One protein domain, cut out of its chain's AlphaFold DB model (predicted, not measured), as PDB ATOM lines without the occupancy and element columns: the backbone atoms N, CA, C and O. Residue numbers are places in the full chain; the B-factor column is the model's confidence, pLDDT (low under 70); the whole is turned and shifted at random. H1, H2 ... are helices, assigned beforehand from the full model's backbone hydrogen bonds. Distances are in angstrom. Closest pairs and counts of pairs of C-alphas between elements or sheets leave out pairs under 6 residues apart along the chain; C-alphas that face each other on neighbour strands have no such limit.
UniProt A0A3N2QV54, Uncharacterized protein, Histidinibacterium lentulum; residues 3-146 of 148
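AT A GLANCE: This is residues 3 to 146 of the 148 residues of an uncharacterized protein of Histidinibacterium lentulum (UniProt A0A3N2QV54). Three helices, H1, H3 and H5, stand side by side in a row with H3 in the middle, and H2 and H4 cross over one side of it. H6 crosses H5 at the end of the row away from H1, and residues 141 to 146 stick out. The printed part has 144 residues with six named helices, H1 to H6 in order, and no named strand: all helix, mostly crossed. It is compact, with a radius of gyration of the C-alphas of 15.7 A and spans of 49 by 37 by 24 A.

IN THESE COORDINATES: H1, residues 3 to 12, begins at C-alpha 3 (129.797, 120.494, 105.336) and is 14.3 A long. H2, residues 18 to 41, is 34.5 A. H3, residues 48 to 65, is 25.3 A. H4, residues 71 to 93, is 33.1 A. H5, residues 99 to 119, is 30.3 A. H6, residues 125 to 144, is 28.3 A and ends at C-alpha 144 (105.650, 138.128, 117.617).

HOW THE PARTS SIT: H3 and H4 are the hub, touching four helices each. They touch each other at a steep tilt of 58 degrees, closest C-alphas Ala 58 and Ser 78, 5.2 A. H3 touches H1 at a shallow tilt of 13 degrees, the same way, closest C-alphas Ala 8 and Asn 64, 4.8 A. H3 touches H5 at a shallow tilt of 18 degrees, the same way, closest C-alphas Gly 65 and Asn 118, 4.5 A. H2 and H3 form a hairpin, closest C-alphas Val 36 and Met 51, 6.2 A. H6 touches H5 at a steep tilt of 61 degrees, closest C-alphas Ala 109 and Cys 132, 4.8 A. H3 and H6 are apart. Every O i to N i+4 pair is within hydrogen-bond range in H2 to H6, and 5 of 6 in H1.

THE WHOLE: The C-alphas of Gln 15 and Gly 96, the farthest apart, are 51.9 A apart. The printed part has no cut and no long link. Mean pLDDT of the printed part is 84.3; 15 residues are under 70, among them 3 to 6, 43 to 45 and 67 to 69.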
ATOM      1  N   VAL A   3     131.041 121.044 105.924       59.38
ATOM      2  CA  VAL A   3     129.797 120.494 105.336       59.38
ATOM      3  C   VAL A   3     129.050 121.511 104.452       59.38
ATOM      4  O   VAL A   3     128.426 121.140 103.455       59.38
ATOM      5  N   HIS A   4     129.152 122.804 104.775       66.94
ATOM      6  CA  HIS A   4     128.494 123.880 104.028       66.94
ATOM      7  C   HIS A   4     129.178 124.177 102.688       66.94
ATOM      8  O   HIS A   4     128.496 124.533 101.725       66.94
ATOM      9  N   ALA A   5     130.500 124.001 102.609       64.19
ATOM     10  CA  ALA A   5     131.242 124.054 101.350       64.19
ATOM     11  C   ALA A   5     131.045 122.759 100.545       64.19
ATOM     12  O   ALA A   5     130.793 122.813  99.344       64.19
ATOM     13  N   LEU A   6     131.061 121.602 101.218       62.72
ATOM     14  CA  LEU A   6     130.914 120.286 100.593       62.72
ATOM     15  C   LEU A   6     129.615 120.155  99.788       62.72
ATOM     16  O   LEU A   6     129.642 119.678  98.659       62.72
ATOM     17  N   THR A   7     128.486 120.633 100.319       71.50
ATOM     18  CA  THR A   7     127.195 120.574  99.603       71.50
ATOM     19  C   THR A   7     127.237 121.358  98.287       71.50
ATOM     20  O   THR A   7     126.764 120.876  97.257       71.50
ATOM     21  N   ALA A   8     127.842 122.546  98.297       71.06
ATOM     22  CA  ALA A   8     127.986 123.362  97.096       71.06
ATOM     23  C   ALA A   8     128.947 122.727  96.077       71.06
ATOM     24  O   ALA A   8     128.663 122.704  94.878       71.06
ATOM     25  N   LEU A   9     130.043 122.140  96.558       67.69
ATOM     26  CA  LEU A   9     131.013 121.422  95.733       67.69
ATOM     27  C   LEU A   9     130.408 120.168  95.078       67.69
ATOM     28  O   LEU A   9     130.583 119.959  93.879       67.69
ATOM     29  N   MET A  10     129.609 119.393  95.814       70.50
ATOM     30  CA  MET A  10     128.875 118.239  95.275       70.50
ATOM     31  C   MET A  10     127.821 118.641  94.237       70.50
ATOM     32  O   MET A  10     127.591 117.920  93.265       70.50
ATOM     33  N   ASN A  11     127.177 119.800  94.409       73.75
ATOM     34  CA  ASN A  11     126.264 120.340  93.402       73.75
ATOM     35  C   ASN A  11     127.000 120.763  92.123       73.75
ATOM     36  O   ASN A  11     126.439 120.621  91.032       73.75
ATOM     37  N   ARG A  12     128.234 121.269  92.257       71.50
ATOM     38  CA  ARG A  12     129.098 121.679  91.144       71.50
ATOM     39  C   ARG A  12     129.575 120.491  90.325       71.50
ATOM     40  O   ARG A  12     129.445 120.523  89.105       71.50
ATOM     41  N   ASP A  13     130.120 119.479  90.984       68.19
ATOM     42  CA  ASP A  13     130.674 118.311  90.315       68.19
ATOM     43  C   ASP A  13     130.039 117.033  90.857       68.19
ATOM     44  O   ASP A  13     130.553 116.357  91.745       68.19
ATOM     45  N   ARG A  14     128.888 116.692  90.273       71.81
ATOM     46  CA  ARG A  14     128.136 115.479  90.621       71.81
ATOM     47  C   ARG A  14     128.868 114.184  90.259       71.81
ATOM     48  O   ARG A  14     128.310 113.115  90.490       71.81
ATOM     49  N   GLN A  15     130.007 114.269  89.573       73.88
ATOM     50  CA  GLN A  15     130.806 113.124  89.144       73.88
ATOM     51  C   GLN A  15     132.140 113.032  89.894       73.88
ATOM     52  O   GLN A  15     132.830 112.027  89.739       73.88
ATOM     53  N   ALA A  16     132.502 114.041  90.692       69.25
ATOM     54  CA  ALA A  16     133.692 113.996  91.526       69.25
ATOM     55  C   ALA A  16     133.532 112.995  92.675       69.25
ATOM     56  O   ALA A  16     132.448 112.821  93.242       69.25
ATOM     57  N   GLU A  17     134.643 112.358  93.038       73.44
ATOM     58  CA  GLU A  17     134.697 111.475  94.195       73.44
ATOM     59  C   GLU A  17     134.495 112.282  95.480       73.44
ATOM     60  O   GLU A  17     135.046 113.370  95.666       73.44
ATOM     61  N   ALA A  18     133.704 111.734  96.404       71.31
ATOM     62  CA  ALA A  18     133.341 112.429  97.638       71.31
ATOM     63  C   ALA A  18     134.564 112.802  98.500       71.31
ATOM     64  O   ALA A  18     134.508 113.779  99.244       71.31
ATOM     65  N   THR A  19     135.659 112.043  98.394       74.38
ATOM     66  CA  THR A  19     136.928 112.314  99.084       74.38
ATOM     67  C   THR A  19     137.651 113.534  98.524       74.38
ATOM     68  O   THR A  19     138.139 114.346  99.301       74.38
ATOM     69  N   ASP A  20     137.649 113.722  97.205       69.69
ATOM     70  CA  ASP A  20     138.311 114.869  96.573       69.69
ATOM     71  C   ASP A  20     137.565 116.167  96.916       69.69
ATOM     72  O   ASP A  20     138.165 117.191  97.244       69.69
ATOM     73  N   LEU A  21     136.229 116.100  96.934       74.25
ATOM     74  CA  LEU A  21     135.380 117.213  97.360       74.25
ATOM     75  C   LEU A  21     135.505 117.505  98.861       74.25
ATOM     76  O   LEU A  21     135.320 118.648  99.280       74.25
ATOM     77  N   PHE A  22     135.811 116.492  99.675       74.31
ATOM     78  CA  PHE A  22     136.067 116.665 101.101       74.31
ATOM     79  C   PHE A  22     137.368 117.437 101.346       74.31
ATOM     80  O   PHE A  22     137.345 118.412 102.095       74.31
ATOM     81  N   ASP A  23     138.464 117.072 100.680       76.75
ATOM     82  CA  ASP A  23     139.748 117.769 100.821       76.75
ATOM     83  C   ASP A  23     139.664 119.223 100.318       76.75
ATOM     84  O   ASP A  23     140.174 120.149 100.963       76.75
ATOM     85  N   GLU A  24     138.943 119.460  99.214       77.69
ATOM     86  CA  GLU A  24     138.649 120.816  98.732       77.69
ATOM     87  C   GLU A  24     137.804 121.596  99.759       77.69
ATOM     88  O   GLU A  24     138.114 122.750 100.068       77.69
ATOM     89  N   ALA A  25     136.785 120.973 100.363       78.81
ATOM     90  CA  ALA A  25     135.960 121.599 101.399       78.81
ATOM     91  C   ALA A  25     136.751 121.946 102.673       78.81
ATOM     92  O   ALA A  25     136.501 122.993 103.276       78.81
ATOM     93  N   VAL A  26     137.695 121.093 103.085       82.00
ATOM     94  CA  VAL A  26     138.593 121.356 104.221       82.00
ATOM     95  C   VAL A  26     139.499 122.540 103.910       82.00
ATOM     96  O   VAL A  26     139.522 123.489 104.687       82.00
ATOM     97  N   THR A  27     140.144 122.545 102.739       84.12
ATOM     98  CA  THR A  27     141.023 123.644 102.302       84.12
ATOM     99  C   THR A  27     140.282 124.985 102.281       84.12
ATOM    100  O   THR A  27     140.792 126.007 102.737       84.12
ATOM    101  N   ILE A  28     139.045 124.999 101.774       83.31
ATOM    102  CA  ILE A  28     138.187 126.192 101.785       83.31
ATOM    103  C   ILE A  28     137.859 126.620 103.224       83.31
ATOM    104  O   ILE A  28     137.862 127.814 103.527       83.31
ATOM    105  N   GLY A  29     137.587 125.661 104.113       84.06
ATOM    106  CA  GLY A  29     137.330 125.919 105.528       84.06
ATOM    107  C   GLY A  29     138.529 126.523 106.261       84.06
ATOM    108  O   GLY A  29     138.347 127.455 107.038       84.06
ATOM    109  N   GLU A  30     139.742 126.041 105.995       87.12
ATOM    110  CA  GLU A  30     140.984 126.590 106.558       87.12
ATOM    111  C   GLU A  30     141.206 128.032 106.093       87.12
ATOM    112  O   GLU A  30     141.366 128.929 106.919       87.12
ATOM    113  N   LYS A  31     141.074 128.287 104.785       88.38
ATOM    114  CA  LYS A  31     141.168 129.644 104.225       88.38
ATOM    115  C   LYS A  31     140.141 130.607 104.816       88.38
ATOM    116  O   LYS A  31     140.441 131.785 104.996       88.38
ATOM    117  N   LEU A  32     138.928 130.130 105.101       88.06
ATOM    118  CA  LEU A  32     137.909 130.935 105.769       88.06
ATOM    119  C   LEU A  32     138.353 131.335 107.177       88.06
ATOM    120  O   LEU A  32     138.210 132.500 107.534       88.06
ATOM    121  N   VAL A  33     138.893 130.397 107.961       89.50
ATOM    122  CA  VAL A  33     139.402 130.699 109.307       89.50
ATOM    123  C   VAL A  33     140.507 131.739 109.224       89.50
ATOM    124  O   VAL A  33     140.390 132.770 109.877       89.50
ATOM    125  N   ASP A  34     141.511 131.520 108.375       91.38
ATOM    126  CA  ASP A  34     142.623 132.459 108.204       91.38
ATOM    127  C   ASP A  34     142.115 133.856 107.832       91.38
ATOM    128  O   ASP A  34     142.518 134.856 108.427       91.38
ATOM    129  N   LYS A  35     141.153 133.931 106.905       91.00
ATOM    130  CA  LYS A  35     140.551 135.200 106.496       91.00
ATOM    131  C   LYS A  35     139.788 135.878 107.636       91.00
ATOM    132  O   LYS A  35     139.850 137.103 107.756       91.00
ATOM    133  N   VAL A  36     139.079 135.122 108.473       89.81
ATOM    134  CA  VAL A  36     138.413 135.668 109.663       89.81
ATOM    135  C   VAL A  36     139.446 136.221 110.645       89.81
ATOM    136  O   VAL A  36     139.285 137.354 111.093       89.81
ATOM    137  N   GLU A  37     140.524 135.485 110.930       90.75
ATOM    138  CA  GLU A  37     141.590 135.956 111.825       90.75
ATOM    139  C   GLU A  37     142.236 137.248 111.301       90.75
ATOM    140  O   GLU A  37     142.371 138.217 112.048       90.75
ATOM    141  N   GLU A  38     142.573 137.304 110.006       90.25
ATOM    142  CA  GLU A  38     143.084 138.516 109.348       90.25
ATOM    143  C   GLU A  38     142.114 139.692 109.512       90.25
ATOM    144  O   GLU A  38     142.506 140.815 109.837       90.25
ATOM    145  N   THR A  39     140.827 139.424 109.299       86.94
ATOM    146  CA  THR A  39     139.766 140.430 109.309       86.94
ATOM    147  C   THR A  39     139.533 141.004 110.705       86.94
ATOM    148  O   THR A  39     139.348 142.218 110.831       86.94
ATOM    149  N   VAL A  40     139.560 140.151 111.731       87.50
ATOM    150  CA  VAL A  40     139.425 140.531 113.145       87.50
ATOM    151  C   VAL A  40     140.672 141.281 113.616       87.50
ATOM    152  O   VAL A  40     140.555 142.322 114.263       87.50
ATOM    153  N   ALA A  41     141.869 140.817 113.238       86.88
ATOM    154  CA  ALA A  41     143.129 141.482 113.569       86.88
ATOM    155  C   ALA A  41     143.238 142.895 112.962       86.88
ATOM    156  O   ALA A  41     143.870 143.771 113.553       86.88
ATOM    157  N   ALA A  42     142.602 143.137 111.809       84.06
ATOM    158  CA  ALA A  42     142.597 144.430 111.121       84.06
ATOM    159  C   ALA A  42     141.633 145.481 111.719       84.06
ATOM    160  O   ALA A  42     141.670 146.639 111.303       84.06
ATOM    161  N   GLY A  43     140.773 145.115 112.675       68.56
ATOM    162  CA  GLY A  43     139.827 146.031 113.318       68.56
ATOM    163  C   GLY A  43     138.686 145.264 113.981       68.56
ATOM    164  O   GLY A  43     137.788 144.798 113.288       68.56
ATOM    165  N   GLY A  44     138.762 145.137 115.311       63.84
ATOM    166  CA  GLY A  44     138.046 144.169 116.156       63.84
ATOM    167  C   GLY A  44     136.543 144.366 116.354       63.84
ATOM    168  O   GLY A  44     136.078 144.367 117.488       63.84
ATOM    169  N   THR A  45     135.794 144.481 115.264       67.50
ATOM    170  CA  THR A  45     134.339 144.294 115.215       67.50
ATOM    171  C   THR A  45     133.980 143.795 113.815       67.50
ATOM    172  O   THR A  45     134.445 144.403 112.838       67.50
ATOM    173  N   PRO A  46     133.156 142.745 113.664       75.12
ATOM    174  CA  PRO A  46     132.472 141.940 114.688       75.12
ATOM    175  C   PRO A  46     133.387 140.972 115.467       75.12
ATOM    176  O   PRO A  46     134.526 140.739 115.046       75.12
ATOM    177  N   PRO A  47     132.898 140.390 116.581       86.25
ATOM    178  CA  PRO A  47     133.494 139.229 117.236       86.25
ATOM    179  C   PRO A  47     133.848 138.099 116.261       86.25
ATOM    180  O   PRO A  47     133.236 137.910 115.209       86.25
ATOM    181  N   ARG A  48     134.881 137.334 116.613       89.88
ATOM    182  CA  ARG A  48     135.430 136.274 115.757       89.88
ATOM    183  C   ARG A  48     134.403 135.189 115.428       89.88
ATOM    184  O   ARG A  48     134.374 134.705 114.306       89.88
ATOM    185  N   ASP A  49     133.631 134.759 116.411       88.19
ATOM    186  CA  ASP A  49     132.578 133.754 116.269       88.19
ATOM    187  C   ASP A  49     131.465 134.213 115.323       88.19
ATOM    188  O   ASP A  49     131.152 133.474 114.391       88.19
ATOM    189  N   GLU A  50     130.974 135.447 115.472       86.44
ATOM    190  CA  GLU A  50     130.032 136.063 114.524       86.44
ATOM    191  C   GLU A  50     130.622 136.082 113.105       86.44
ATOM    192  O   GLU A  50     129.985 135.666 112.139       86.44
ATOM    193  N   MET A  51     131.889 136.482 112.967       88.19
ATOM    194  CA  MET A  51     132.573 136.493 111.672       88.19
ATOM    195  C   MET A  51     132.706 135.103 111.043       88.19
ATOM    196  O   MET A  51     132.560 134.967 109.824       88.19
ATOM    197  N   VAL A  52     132.986 134.071 111.846       88.25
ATOM    198  CA  VAL A  52     133.029 132.685 111.370       88.25
ATOM    199  C   VAL A  52     131.650 132.262 110.880       88.25
ATOM    200  O   VAL A  52     131.546 131.769 109.758       88.25
ATOM    201  N   ASP A  53     130.605 132.455 111.681       87.38
ATOM    202  CA  ASP A  53     129.261 131.985 111.353       87.38
ATOM    203  C   ASP A  53     128.715 132.637 110.073       87.38
ATOM    204  O   ASP A  53     128.438 131.967 109.068       87.38
ATOM    205  N   MET A  54     128.719 133.968 110.040       82.50
ATOM    206  CA  MET A  54     128.276 134.748 108.886       82.50
ATOM    207  C   MET A  54     129.124 134.456 107.645       82.50
ATOM    208  O   MET A  54     128.608 134.355 106.527       82.50
ATOM    209  N   GLY A  55     130.434 134.286 107.837       81.31
ATOM    210  CA  GLY A  55     131.366 133.910 106.785       81.31
ATOM    211  C   GLY A  55     131.020 132.564 106.151       81.31
ATOM    212  O   GLY A  55     131.015 132.455 104.926       81.31
ATOM    213  N   ILE A  56     130.677 131.551 106.955       85.94
ATOM    214  CA  ILE A  56     130.249 130.230 106.463       85.94
ATOM    215  C   ILE A  56     128.955 130.350 105.658       85.94
ATOM    216  O   ILE A  56     128.851 129.749 104.584       85.94
ATOM    217  N   HIS A  57     127.973 131.098 106.164       81.38
ATOM    218  CA  HIS A  57     126.673 131.266 105.518       81.38
ATOM    219  C   HIS A  57     126.792 131.953 104.154       81.38
ATOM    220  O   HIS A  57     126.305 131.427 103.145       81.38
ATOM    221  N   ALA A  58     127.519 133.071 104.094       74.12
ATOM    222  CA  ALA A  58     127.796 133.775 102.849       74.12
ATOM    223  C   ALA A  58     128.595 132.903 101.869       74.12
ATOM    224  O   ALA A  58     128.198 132.764 100.712       74.12
ATOM    225  N   LEU A  59     129.662 132.245 102.330       80.00
ATOM    226  CA  LEU A  59     130.486 131.365 101.503       80.00
ATOM    227  C   LEU A  59     129.674 130.205 100.922       80.00
ATOM    228  O   LEU A  59     129.759 129.931  99.728       80.00
ATOM    229  N   SER A  60     128.853 129.544 101.739       79.38
ATOM    230  CA  SER A  60     127.997 128.440 101.297       79.38
ATOM    231  C   SER A  60     126.995 128.888 100.239       79.38
ATOM    232  O   SER A  60     126.818 128.213  99.222       79.38
ATOM    233  N   ALA A  61     126.356 130.040 100.451       70.00
ATOM    234  CA  ALA A  61     125.387 130.578  99.510       70.00
ATOM    235  C   ALA A  61     126.049 131.015  98.201       70.00
ATOM    236  O   ALA A  61     125.554 130.714  97.116       70.00
ATOM    237  N   LEU A  62     127.205 131.675  98.288       70.25
ATOM    238  CA  LEU A  62     127.956 132.107  97.120       70.25
ATOM    239  C   LEU A  62     128.476 130.914  96.328       70.25
ATOM    240  O   LEU A  62     128.290 130.922  95.123       70.25
ATOM    241  N   LEU A  63     129.038 129.879  96.960       72.38
ATOM    242  CA  LEU A  63     129.487 128.666  96.261       72.38
ATOM    243  C   LEU A  63     128.336 127.911  95.571       72.38
ATOM    244  O   LEU A  63     128.555 127.271  94.543       72.38
ATOM    245  N   ASN A  64     127.118 127.973  96.119       71.69
ATOM    246  CA  ASN A  64     125.928 127.372  95.505       71.69
ATOM    247  C   ASN A  64     125.369 128.225  94.357       71.69
ATOM    248  O   ASN A  64     125.017 127.698  93.303       71.69
ATOM    249  N   GLY A  65     125.257 129.537  94.568       62.94
ATOM    250  CA  GLY A  65     124.653 130.464  93.617       62.94
ATOM    251  C   GLY A  65     125.575 130.823  92.449       62.94
ATOM    252  O   GLY A  65     125.111 131.068  91.335       62.94
ATOM    253  N   ARG A  66     126.891 130.834  92.677       71.88
ATOM    254  CA  ARG A  66     127.918 131.070  91.659       71.88
ATOM    255  C   ARG A  66     129.093 130.123  91.865       71.88
ATOM    256  O   ARG A  66     129.481 129.825  92.981       71.88
ATOM    257  N   GLN A  67     129.716 129.683  90.781       66.38
ATOM    258  CA  GLN A  67     130.946 128.899  90.877       66.38
ATOM    259  C   GLN A  67     132.142 129.835  90.721       66.38
ATOM    260  O   GLN A  67     132.432 130.261  89.600       66.38
ATOM    261  N   PRO A  68     132.805 130.242  91.815       63.25
ATOM    262  CA  PRO A  68     133.902 131.183  91.708       63.25
ATOM    263  C   PRO A  68     135.147 130.519  91.128       63.25
ATOM    264  O   PRO A  68     135.565 129.454  91.570       63.25
ATOM    265  N   ALA A  69     135.793 131.206  90.187       67.81
ATOM    266  CA  ALA A  69     137.126 130.838  89.707       67.81
ATOM    267  C   ALA A  69     138.233 131.153  90.736       67.81
ATOM    268  O   ALA A  69     139.343 130.645  90.617       67.81
ATOM    269  N   ASN A  70     137.937 132.000  91.732       80.69
ATOM    270  CA  ASN A  70     138.854 132.402  92.795       80.69
ATOM    271  C   ASN A  70     138.127 132.406  94.150       80.69
ATOM    272  O   ASN A  70     137.293 133.275  94.403       80.69
ATOM    273  N   VAL A  71     138.455 131.439  95.009       80.44
ATOM    274  CA  VAL A  71     137.886 131.298  96.361       80.44
ATOM    275  C   VAL A  71     138.218 132.502  97.242       80.44
ATOM    276  O   VAL A  71     137.356 132.947  97.993       80.44
ATOM    277  N   ASP A  72     139.413 133.079  97.120       84.06
ATOM    278  CA  ASP A  72     139.863 134.150  98.017       84.06
ATOM    279  C   ASP A  72     139.021 135.423  97.831       84.06
ATOM    280  O   ASP A  72     138.617 136.048  98.806       84.06
ATOM    281  N   ALA A  73     138.625 135.731  96.592       84.56
ATOM    282  CA  ALA A  73     137.703 136.835  96.310       84.56
ATOM    283  C   ALA A  73     136.307 136.610  96.926       84.56
ATOM    284  O   ALA A  73     135.667 137.550  97.388       84.56
ATOM    285  N   VAL A  74     135.833 135.359  96.969       84.94
ATOM    286  CA  VAL A  74     134.551 135.022  97.614       84.94
ATOM    287  C   VAL A  74     134.641 135.138  99.124       84.94
ATOM    288  O   VAL A  74     133.677 135.569  99.755       84.94
ATOM    289  N   LEU A  75     135.783 134.776  99.705       86.31
ATOM    290  CA  LEU A  75     136.032 134.960 101.128       86.31
ATOM    291  C   LEU A  75     136.039 136.449 101.485       86.31
ATOM    292  O   LEU A  75     135.346 136.834 102.421       86.31
ATOM    293  N   ASP A  76     136.711 137.293 100.698       88.94
ATOM    294  CA  ASP A  76     136.703 138.746 100.905       88.94
ATOM    295  C   ASP A  76     135.278 139.328 100.821       88.94
ATOM    296  O   ASP A  76     134.866 140.106 101.685       88.94
ATOM    297  N   GLU A  77     134.480 138.904  99.835       87.81
ATOM    298  CA  GLU A  77     133.069 139.300  99.722       87.81
ATOM    299  C   GLU A  77     132.223 138.811 100.905       87.81
ATOM    300  O   GLU A  77     131.359 139.543 101.390       87.81
ATOM    301  N   SER A  78     132.491 137.602 101.403       88.12
ATOM    302  CA  SER A  78     131.801 137.035 102.566       88.12
ATOM    303  C   SER A  78     132.097 137.842 103.831       88.12
ATOM    304  O   SER A  78     131.174 138.175 104.574       88.12
ATOM    305  N   MET A  79     133.358 138.234 104.049       90.06
ATOM    306  CA  MET A  79     133.744 139.088 105.178       90.06
ATOM    307  C   MET A  79     133.149 140.493 105.066       90.06
ATOM    308  O   MET A  79     132.695 141.051 106.065       90.06
ATOM    309  N   ALA A  80     133.129 141.069 103.861       90.62
ATOM    310  CA  ALA A  80     132.521 142.375 103.623       90.62
ATOM    311  C   ALA A  80     131.015 142.352 103.919       90.62
ATOM    312  O   ALA A  80     130.498 143.254 104.577       90.62
ATOM    313  N   ALA A  81     130.320 141.299 103.482       89.88
ATOM    314  CA  ALA A  81     128.904 141.112 103.754       89.88
ATOM    315  C   ALA A  81     128.618 140.894 105.249       89.88
ATOM    316  O   ALA A  81     127.692 141.508 105.775       89.88
ATOM    317  N   ALA A  82     129.430 140.084 105.938       90.31
ATOM    318  CA  ALA A  82     129.323 139.879 107.382       90.31
ATOM    319  C   ALA A  82     129.445 141.209 108.142       90.31
ATOM    320  O   ALA A  82     128.527 141.603 108.858       90.31
ATOM    321  N   LYS A  83     130.516 141.972 107.883       92.06
ATOM    322  CA  LYS A  83     130.729 143.305 108.473       92.06
ATOM    323  C   LYS A  83     129.563 144.256 108.219       92.06
ATOM    324  O   LYS A  83     129.133 144.951 109.136       92.06
ATOM    325  N   ALA A  84     129.054 144.290 106.987       94.12
ATOM    326  CA  ALA A  84     127.953 145.170 106.616       94.12
ATOM    327  C   ALA A  84     126.644 144.806 107.331       94.12
ATOM    328  O   ALA A  84     125.904 145.705 107.725       94.12
ATOM    329  N   ILE A  85     126.351 143.513 107.508       94.19
ATOM    330  CA  ILE A  85     125.159 143.058 108.237       94.19
ATOM    331  C   ILE A  85     125.274 143.408 109.715       94.19
ATOM    332  O   ILE A  85     124.347 144.023 110.233       94.19
ATOM    333  N   VAL A  86     126.398 143.101 110.369       92.50
ATOM    334  CA  VAL A  86     126.577 143.437 111.792       92.50
ATOM    335  C   VAL A  86     126.447 144.937 112.014       92.50
ATOM    336  O   VAL A  86     125.622 145.366 112.812       92.50
ATOM    337  N   ALA A  87     127.164 145.744 111.228       93.00
ATOM    338  CA  ALA A  87     127.076 147.197 111.331       93.00
ATOM    339  C   ALA A  87     125.641 147.711 111.126       93.00
ATOM    340  O   ALA A  87     125.233 148.686 111.757       93.00
ATOM    341  N   ARG A  88     124.857 147.063 110.253       95.69
ATOM    342  CA  ARG A  88     123.467 147.446 110.009       95.69
ATOM    343  C   ARG A  88     122.537 147.042 111.148       95.69
ATOM    344  O   ARG A  88     121.663 147.837 111.475       95.69
ATOM    345  N   VAL A  89     122.720 145.856 111.729       94.31
ATOM    346  CA  VAL A  89     121.986 145.388 112.917       94.31
ATOM    347  C   VAL A  89     122.258 146.318 114.096       94.31
ATOM    348  O   VAL A  89     121.312 146.845 114.680       94.31
ATOM    349  N   ASP A  90     123.531 146.610 114.366       93.25
ATOM    350  CA  ASP A  90     123.945 147.507 115.449       93.25
ATOM    351  C   ASP A  90     123.342 148.911 115.269       93.25
ATOM    352  O   ASP A  90     122.797 149.495 116.205       93.25
ATOM    353  N   ALA A  91     123.374 149.446 114.043       94.19
ATOM    354  CA  ALA A  91     122.784 150.747 113.732       94.19
ATOM    355  C   ALA A  91     121.250 150.765 113.855       94.19
ATOM    356  O   ALA A  91     120.668 151.807 114.151       94.19
ATOM    357  N   GLU A  92     120.591 149.640 113.583       94.25
ATOM    358  CA  GLU A  92     119.134 149.524 113.601       94.25
ATOM    359  C   GLU A  92     118.573 149.396 115.020       94.25
ATOM    360  O   GLU A  92     117.506 149.942 115.304       94.25
ATOM    361  N   LEU A  93     119.284 148.694 115.904       92.75
ATOM    362  CA  LEU A  93     118.891 148.520 117.301       92.75
ATOM    363  C   LEU A  93     119.347 149.692 118.186       92.75
ATOM    364  O   LEU A  93     118.658 150.046 119.141       92.75
ATOM    365  N   GLY A  94     120.452 150.348 117.819       89.75
ATOM    366  CA  GLY A  94     120.984 151.512 118.520       89.75
ATOM    367  C   GLY A  94     121.742 151.173 119.807       89.75
ATOM    368  O   GLY A  94     121.888 150.019 120.206       89.75
ATOM    369  N   GLU A  95     122.263 152.211 120.465       84.94
ATOM    370  CA  GLU A  95     123.013 152.060 121.716       84.94
ATOM    371  C   GLU A  95     122.106 151.550 122.851       84.94
ATOM    372  O   GLU A  95     121.084 152.162 123.164       84.94
ATOM    373  N   GLY A  96     122.511 150.454 123.502       78.50
ATOM    374  CA  GLY A  96     121.806 149.887 124.659       78.50
ATOM    375  C   GLY A  96     120.746 148.835 124.332       78.50
ATOM    376  O   GLY A  96     119.971 148.485 125.222       78.50
ATOM    377  N   ALA A  97     120.711 148.339 123.093       86.75
ATOM    378  CA  ALA A  97     119.990 147.117 122.759       86.75
ATOM    379  C   ALA A  97     120.457 145.954 123.644       86.75
ATOM    380  O   ALA A  97     121.641 145.868 123.978       86.75
ATOM    381  N   ASP A  98     119.527 145.088 124.040       91.12
ATOM    382  CA  ASP A  98     119.895 143.861 124.733       91.12
ATOM    383  C   ASP A  98     120.580 142.873 123.771       91.12
ATOM    384  O   ASP A  98     120.362 142.896 122.554       91.12
ATOM    385  N   ASP A  99     121.466 142.047 124.335       90.38
ATOM    386  CA  ASP A  99     122.270 141.096 123.563       90.38
ATOM    387  C   ASP A  99     121.379 140.064 122.852       90.38
ATOM    388  O   ASP A  99     121.671 139.695 121.717       90.38
ATOM    389  N   ASP A 100     120.255 139.678 123.468       92.44
ATOM    390  CA  ASP A 100     119.315 138.689 122.930       92.44
ATOM    391  C   ASP A 100     118.630 139.198 121.646       92.44
ATOM    392  O   ASP A 100     118.584 138.493 120.641       92.44
ATOM    393  N   ALA A 101     118.143 140.442 121.627       91.94
ATOM    394  CA  ALA A 101     117.521 141.067 120.461       91.94
ATOM    395  C   ALA A 101     118.542 141.331 119.350       91.94
ATOM    396  O   ALA A 101     118.207 141.258 118.162       91.94
ATOM    397  N   ARG A 102     119.794 141.634 119.722       94.31
ATOM    398  CA  ARG A 102     120.897 141.748 118.764       94.31
ATOM    399  C   ARG A 102     121.199 140.401 118.120       94.31
ATOM    400  O   ARG A 102     121.267 140.341 116.893       94.31
ATOM    401  N   GLU A 103     121.350 139.349 118.918       93.19
ATOM    402  CA  GLU A 103     121.609 137.987 118.447       93.19
ATOM    403  C   GLU A 103     120.460 137.474 117.571       93.19
ATOM    404  O   GLU A 103     120.699 137.026 116.452       93.19
ATOM    405  N   GLU A 104     119.210 137.633 118.012       94.12
ATOM    406  CA  GLU A 104     118.029 137.187 117.270       94.12
ATOM    407  C   GLU A 104     117.902 137.893 115.911       94.12
ATOM    408  O   GLU A 104     117.679 137.250 114.878       94.12
ATOM    409  N   LEU A 105     118.082 139.218 115.866       95.25
ATOM    410  CA  LEU A 105     118.024 139.950 114.601       95.25
ATOM    411  C   LEU A 105     119.185 139.569 113.670       95.25
ATOM    412  O   LEU A 105     118.984 139.487 112.452       95.25
ATOM    413  N   LEU A 106     120.377 139.339 114.221       94.12
ATOM    414  CA  LEU A 106     121.559 138.935 113.465       94.12
ATOM    415  C   LEU A 106     121.381 137.533 112.866       94.12
ATOM    416  O   LEU A 106     121.586 137.377 111.660       94.12
ATOM    417  N   ASP A 107     120.903 136.563 113.643       93.25
ATOM    418  CA  ASP A 107     120.633 135.190 113.197       93.25
ATOM    419  C   ASP A 107     119.635 135.162 112.026       93.25
ATOM    420  O   ASP A 107     119.917 134.650 110.932       93.25
ATOM    421  N   VAL A 108     118.490 135.839 112.181       93.31
ATOM    422  CA  VAL A 108     117.492 135.911 111.106       93.31
ATOM    423  C   VAL A 108     118.054 136.641 109.878       93.31
ATOM    424  O   VAL A 108     117.814 136.212 108.744       93.31
ATOM    425  N   ALA A 109     118.833 137.714 110.057       94.19
ATOM    426  CA  ALA A 109     119.452 138.437 108.945       94.19
ATOM    427  C   ALA A 109     120.455 137.568 108.160       94.19
ATOM    428  O   ALA A 109     120.485 137.643 106.927       94.19
ATOM    429  N   VAL A 110     121.225 136.708 108.829       91.75
ATOM    430  CA  VAL A 110     122.173 135.764 108.206       91.75
ATOM    431  C   VAL A 110     121.446 134.655 107.439       91.75
ATOM    432  O   VAL A 110     121.825 134.288 106.316       91.75
ATOM    433  N   HIS A 111     120.325 134.167 107.964       90.38
ATOM    434  CA  HIS A 111     119.473 133.235 107.229       90.38
ATOM    435  C   HIS A 111     118.852 133.873 105.975       90.38
ATOM    436  O   HIS A 111     118.837 133.256 104.903       90.38
ATOM    437  N   VAL A 112     118.414 135.134 106.058       90.88
ATOM    438  CA  VAL A 112     117.957 135.891 104.882       90.88
ATOM    439  C   VAL A 112     119.098 136.098 103.883       90.88
ATOM    440  O   VAL A 112     118.887 135.903 102.683       90.88
ATOM    441  N   GLN A 113     120.305 136.428 104.349       91.56
ATOM    442  CA  GLN A 113     121.498 136.573 103.507       91.56
ATOM    443  C   GLN A 113     121.741 135.311 102.683       91.56
ATOM    444  O   GLN A 113     121.914 135.384 101.465       91.56
ATOM    445  N   THR A 114     121.688 134.151 103.338       87.25
ATOM    446  CA  THR A 114     121.854 132.846 102.693       87.25
ATOM    447  C   THR A 114     120.838 132.662 101.561       87.25
ATOM    448  O   THR A 114     121.198 132.282 100.446       87.25
ATOM    449  N   ALA A 115     119.562 132.970 101.811       85.50
ATOM    450  CA  ALA A 115     118.507 132.854 100.807       85.50
ATOM    451  C   ALA A 115     118.692 133.840  99.639       85.50
ATOM    452  O   ALA A 115     118.546 133.458  98.474       85.50
ATOM    453  N   LEU A 116     119.041 135.096  99.936       87.00
ATOM    454  CA  LEU A 116     119.261 136.133  98.930       87.00
ATOM    455  C   LEU A 116     120.452 135.809  98.032       87.00
ATOM    456  O   LEU A 116     120.303 135.874  96.815       87.00
ATOM    457  N   LEU A 117     121.597 135.424  98.600       85.75
ATOM    458  CA  LEU A 117     122.808 135.116  97.837       85.75
ATOM    459  C   LEU A 117     122.678 133.828  97.017       85.75
ATOM    460  O   LEU A 117     123.200 133.764  95.907       85.75
ATOM    461  N   ASN A 118     121.908 132.843  97.493       81.00
ATOM    462  CA  ASN A 118     121.558 131.672  96.686       81.00
ATOM    463  C   ASN A 118     120.741 132.052  95.439       81.00
ATOM    464  O   ASN A 118     120.961 131.503  94.361       81.00
ATOM    465  N   ALA A 119     119.796 132.989  95.566       80.50
ATOM    466  CA  ALA A 119     118.948 133.421  94.453       80.50
ATOM    467  C   ALA A 119     119.603 134.496  93.562       80.50
ATOM    468  O   ALA A 119     119.285 134.603  92.376       80.50
ATOM    469  N   ARG A 120     120.468 135.333  94.141       79.94
ATOM    470  CA  ARG A 120     121.128 136.497  93.529       79.94
ATOM    471  C   ARG A 120     122.572 136.590  94.047       79.94
ATOM    472  O   ARG A 120     122.849 137.360  94.962       79.94
ATOM    473  N   PRO A 121     123.510 135.854  93.433       76.75
ATOM    474  CA  PRO A 121     124.870 135.662  93.957       76.75
ATOM    475  C   PRO A 121     125.797 136.878  93.820       76.75
ATOM    476  O   PRO A 121     126.979 136.812  94.158       76.75
ATOM    477  N   GLN A 122     125.298 137.969  93.242       80.94
ATOM    478  CA  GLN A 122     126.021 139.221  93.070       80.94
ATOM    479  C   GLN A 122     125.150 140.345  93.616       80.94
ATOM    480  O   GLN A 122     124.145 140.717  93.009       80.94
ATOM    481  N   MET A 123     125.533 140.851  94.783       84.38
ATOM    482  CA  MET A 123     124.875 141.967  95.447       84.38
ATOM    483  C   MET A 123     125.923 142.753  96.243       84.38
ATOM    484  O   MET A 123     126.717 142.127  96.946       84.38
ATOM    485  N   PRO A 124     125.961 144.093  96.140       91.12
ATOM    486  CA  PRO A 124     126.823 144.912  96.989       91.12
ATOM    487  C   PRO A 124     126.537 144.662  98.474       91.12
ATOM    488  O   PRO A 124     125.376 144.521  98.852       91.12
ATOM    489  N   ALA A 125     127.575 144.638  99.314       90.69
ATOM    490  CA  ALA A 125     127.445 144.308 100.736       90.69
ATOM    491  C   ALA A 125     126.463 145.227 101.487       90.69
ATOM    492  O   ALA A 125     125.683 144.737 102.295       90.69
ATOM    493  N   GLU A 126     126.458 146.526 101.174       93.62
ATOM    494  CA  GLU A 126     125.514 147.500 101.747       93.62
ATOM    495  C   GLU A 126     124.065 147.228 101.316       93.62
ATOM    496  O   GLU A 126     123.158 147.198 102.142       93.62
ATOM    497  N   GLU A 127     123.832 146.958 100.025       94.25
ATOM    498  CA  GLU A 127     122.487 146.622  99.540       94.25
ATOM    499  C   GLU A 127     121.992 145.300 100.147       94.25
ATOM    500  O   GLU A 127     120.815 145.153 100.491       94.25
ATOM    501  N   LEU A 128     122.893 144.325 100.269       93.56
ATOM    502  CA  LEU A 128     122.608 143.037 100.880       93.56
ATOM    503  C   LEU A 128     122.236 143.206 102.353       93.56
ATOM    504  O   LEU A 128     121.199 142.686 102.759       93.56
ATOM    505  N   SER A 129     123.029 143.946 103.132       95.81
ATOM    506  CA  SER A 129     122.758 144.145 104.556       95.81
ATOM    507  C   SER A 129     121.440 144.876 104.798       95.81
ATOM    508  O   SER A 129     120.654 144.429 105.634       95.81
ATOM    509  N   ASP A 130     121.132 145.909 104.009       96.44
ATOM    510  CA  ASP A 130     119.849 146.615 104.068       96.44
ATOM    511  C   ASP A 130     118.660 145.670 103.854       96.44
ATOM    512  O   ASP A 130     117.689 145.682 104.619       96.44
ATOM    513  N   ARG A 131     118.729 144.820 102.821       95.81
ATOM    514  CA  ARG A 131     117.667 143.850 102.522       95.81
ATOM    515  C   ARG A 131     117.555 142.782 103.608       95.81
ATOM    516  O   ARG A 131     116.433 142.449 103.988       95.81
ATOM    517  N   CYS A 132     118.679 142.258 104.097       96.19
ATOM    518  CA  CYS A 132     118.702 141.244 105.148       96.19
ATOM    519  C   CYS A 132     118.021 141.749 106.418       96.19
ATOM    520  O   CYS A 132     117.063 141.131 106.877       96.19
ATOM    521  N   VAL A 133     118.450 142.907 106.927       96.69
ATOM    522  CA  VAL A 133     117.899 143.491 108.157       96.69
ATOM    523  C   VAL A 133     116.433 143.885 107.968       96.69
ATOM    524  O   VAL A 133     115.600 143.595 108.825       96.69
ATOM    525  N   SER A 134     116.069 144.468 106.820       97.06
ATOM    526  CA  SER A 134     114.677 144.837 106.536       97.06
ATOM    527  C   SER A 134     113.729 143.632 106.550       97.06
ATOM    528  O   SER A 134     112.657 143.699 107.159       97.06
ATOM    529  N   VAL A 135     114.110 142.528 105.903       96.56
ATOM    530  CA  VAL A 135     113.295 141.305 105.873       96.56
ATOM    531  C   VAL A 135     113.291 140.619 107.236       96.56
ATOM    532  O   VAL A 135     112.227 140.186 107.671       96.56
ATOM    533  N   ALA A 136     114.434 140.553 107.923       96.00
ATOM    534  CA  ALA A 136     114.541 139.939 109.243       96.00
ATOM    535  C   ALA A 136     113.597 140.602 110.252       96.00
ATOM    536  O   ALA A 136     112.771 139.924 110.861       96.00
ATOM    537  N   LYS A 137     113.593 141.938 110.314       96.31
ATOM    538  CA  LYS A 137     112.633 142.695 111.131       96.31
ATOM    539  C   LYS A 137     111.180 142.375 110.795       96.31
ATOM    540  O   LYS A 137     110.351 142.223 111.688       96.31
ATOM    541  N   ALA A 138     110.857 142.305 109.504       94.88
ATOM    542  CA  ALA A 138     109.499 142.006 109.065       94.88
ATOM    543  C   ALA A 138     109.074 140.572 109.428       94.88
ATOM    544  O   ALA A 138     107.892 140.338 109.673       94.88
ATOM    545  N   LEU A 139     110.009 139.618 109.453       92.81
ATOM    546  CA  LEU A 139     109.755 138.244 109.886       92.81
ATOM    547  C   LEU A 139     109.522 138.171 111.396       92.81
ATOM    548  O   LEU A 139     108.489 137.638 111.796       92.81
ATOM    549  N   LEU A 140     110.409 138.758 112.203       93.25
ATOM    550  CA  LEU A 140     110.283 138.782 113.664       93.25
ATOM    551  C   LEU A 140     108.965 139.425 114.104       93.25
ATOM    552  O   LEU A 140     108.166 138.787 114.780       93.25
ATOM    553  N   ALA A 141     108.629 140.599 113.558       93.19
ATOM    554  CA  ALA A 141     107.363 141.265 113.864       93.19
ATOM    555  C   ALA A 141     106.120 140.410 113.539       93.19
ATOM    556  O   ALA A 141     105.076 140.552 114.177       93.19
ATOM    557  N   ARG A 142     106.197 139.528 112.531       91.69
ATOM    558  CA  ARG A 142     105.106 138.595 112.202       91.69
ATOM    559  C   ARG A 142     105.065 137.388 113.132       91.69
ATOM    560  O   ARG A 142     103.975 136.883 113.371       91.69
ATOM    561  N   ILE A 143     106.216 136.917 113.603       89.31
ATOM    562  CA  ILE A 143     106.308 135.834 114.586       89.31
ATOM    563  C   ILE A 143     105.729 136.316 115.922       89.31
ATOM    564  O   ILE A 143     104.848 135.652 116.465       89.31
ATOM    565  N   ASP A 144     106.118 137.513 116.368       89.69
ATOM    566  CA  ASP A 144     105.650 138.128 117.617       89.69
ATOM    567  C   ASP A 144     104.144 138.396 117.628       89.69
ATOM    568  O   ASP A 144     103.478 138.255 118.655       89.69
ATOM    569  N   ALA A 145     103.579 138.762 116.473       89.19
ATOM    570  CA  ALA A 145     102.140 138.958 116.324       89.19
ATOM    571  C   ALA A 145     101.333 137.652 116.476       89.19
ATOM    572  O   ALA A 145     100.122 137.708 116.700       89.19
ATOM    573  N   GLY A 146     101.988 136.490 116.368       75.12
ATOM    574  CA  GLY A 146     101.360 135.176 116.400       75.12
ATOM    575  C   GLY A 146     100.527 134.859 115.147       75.12
ATOM    576  O   GLY A 146     100.382 135.683 114.239       75.12
TER     577      GLY A 146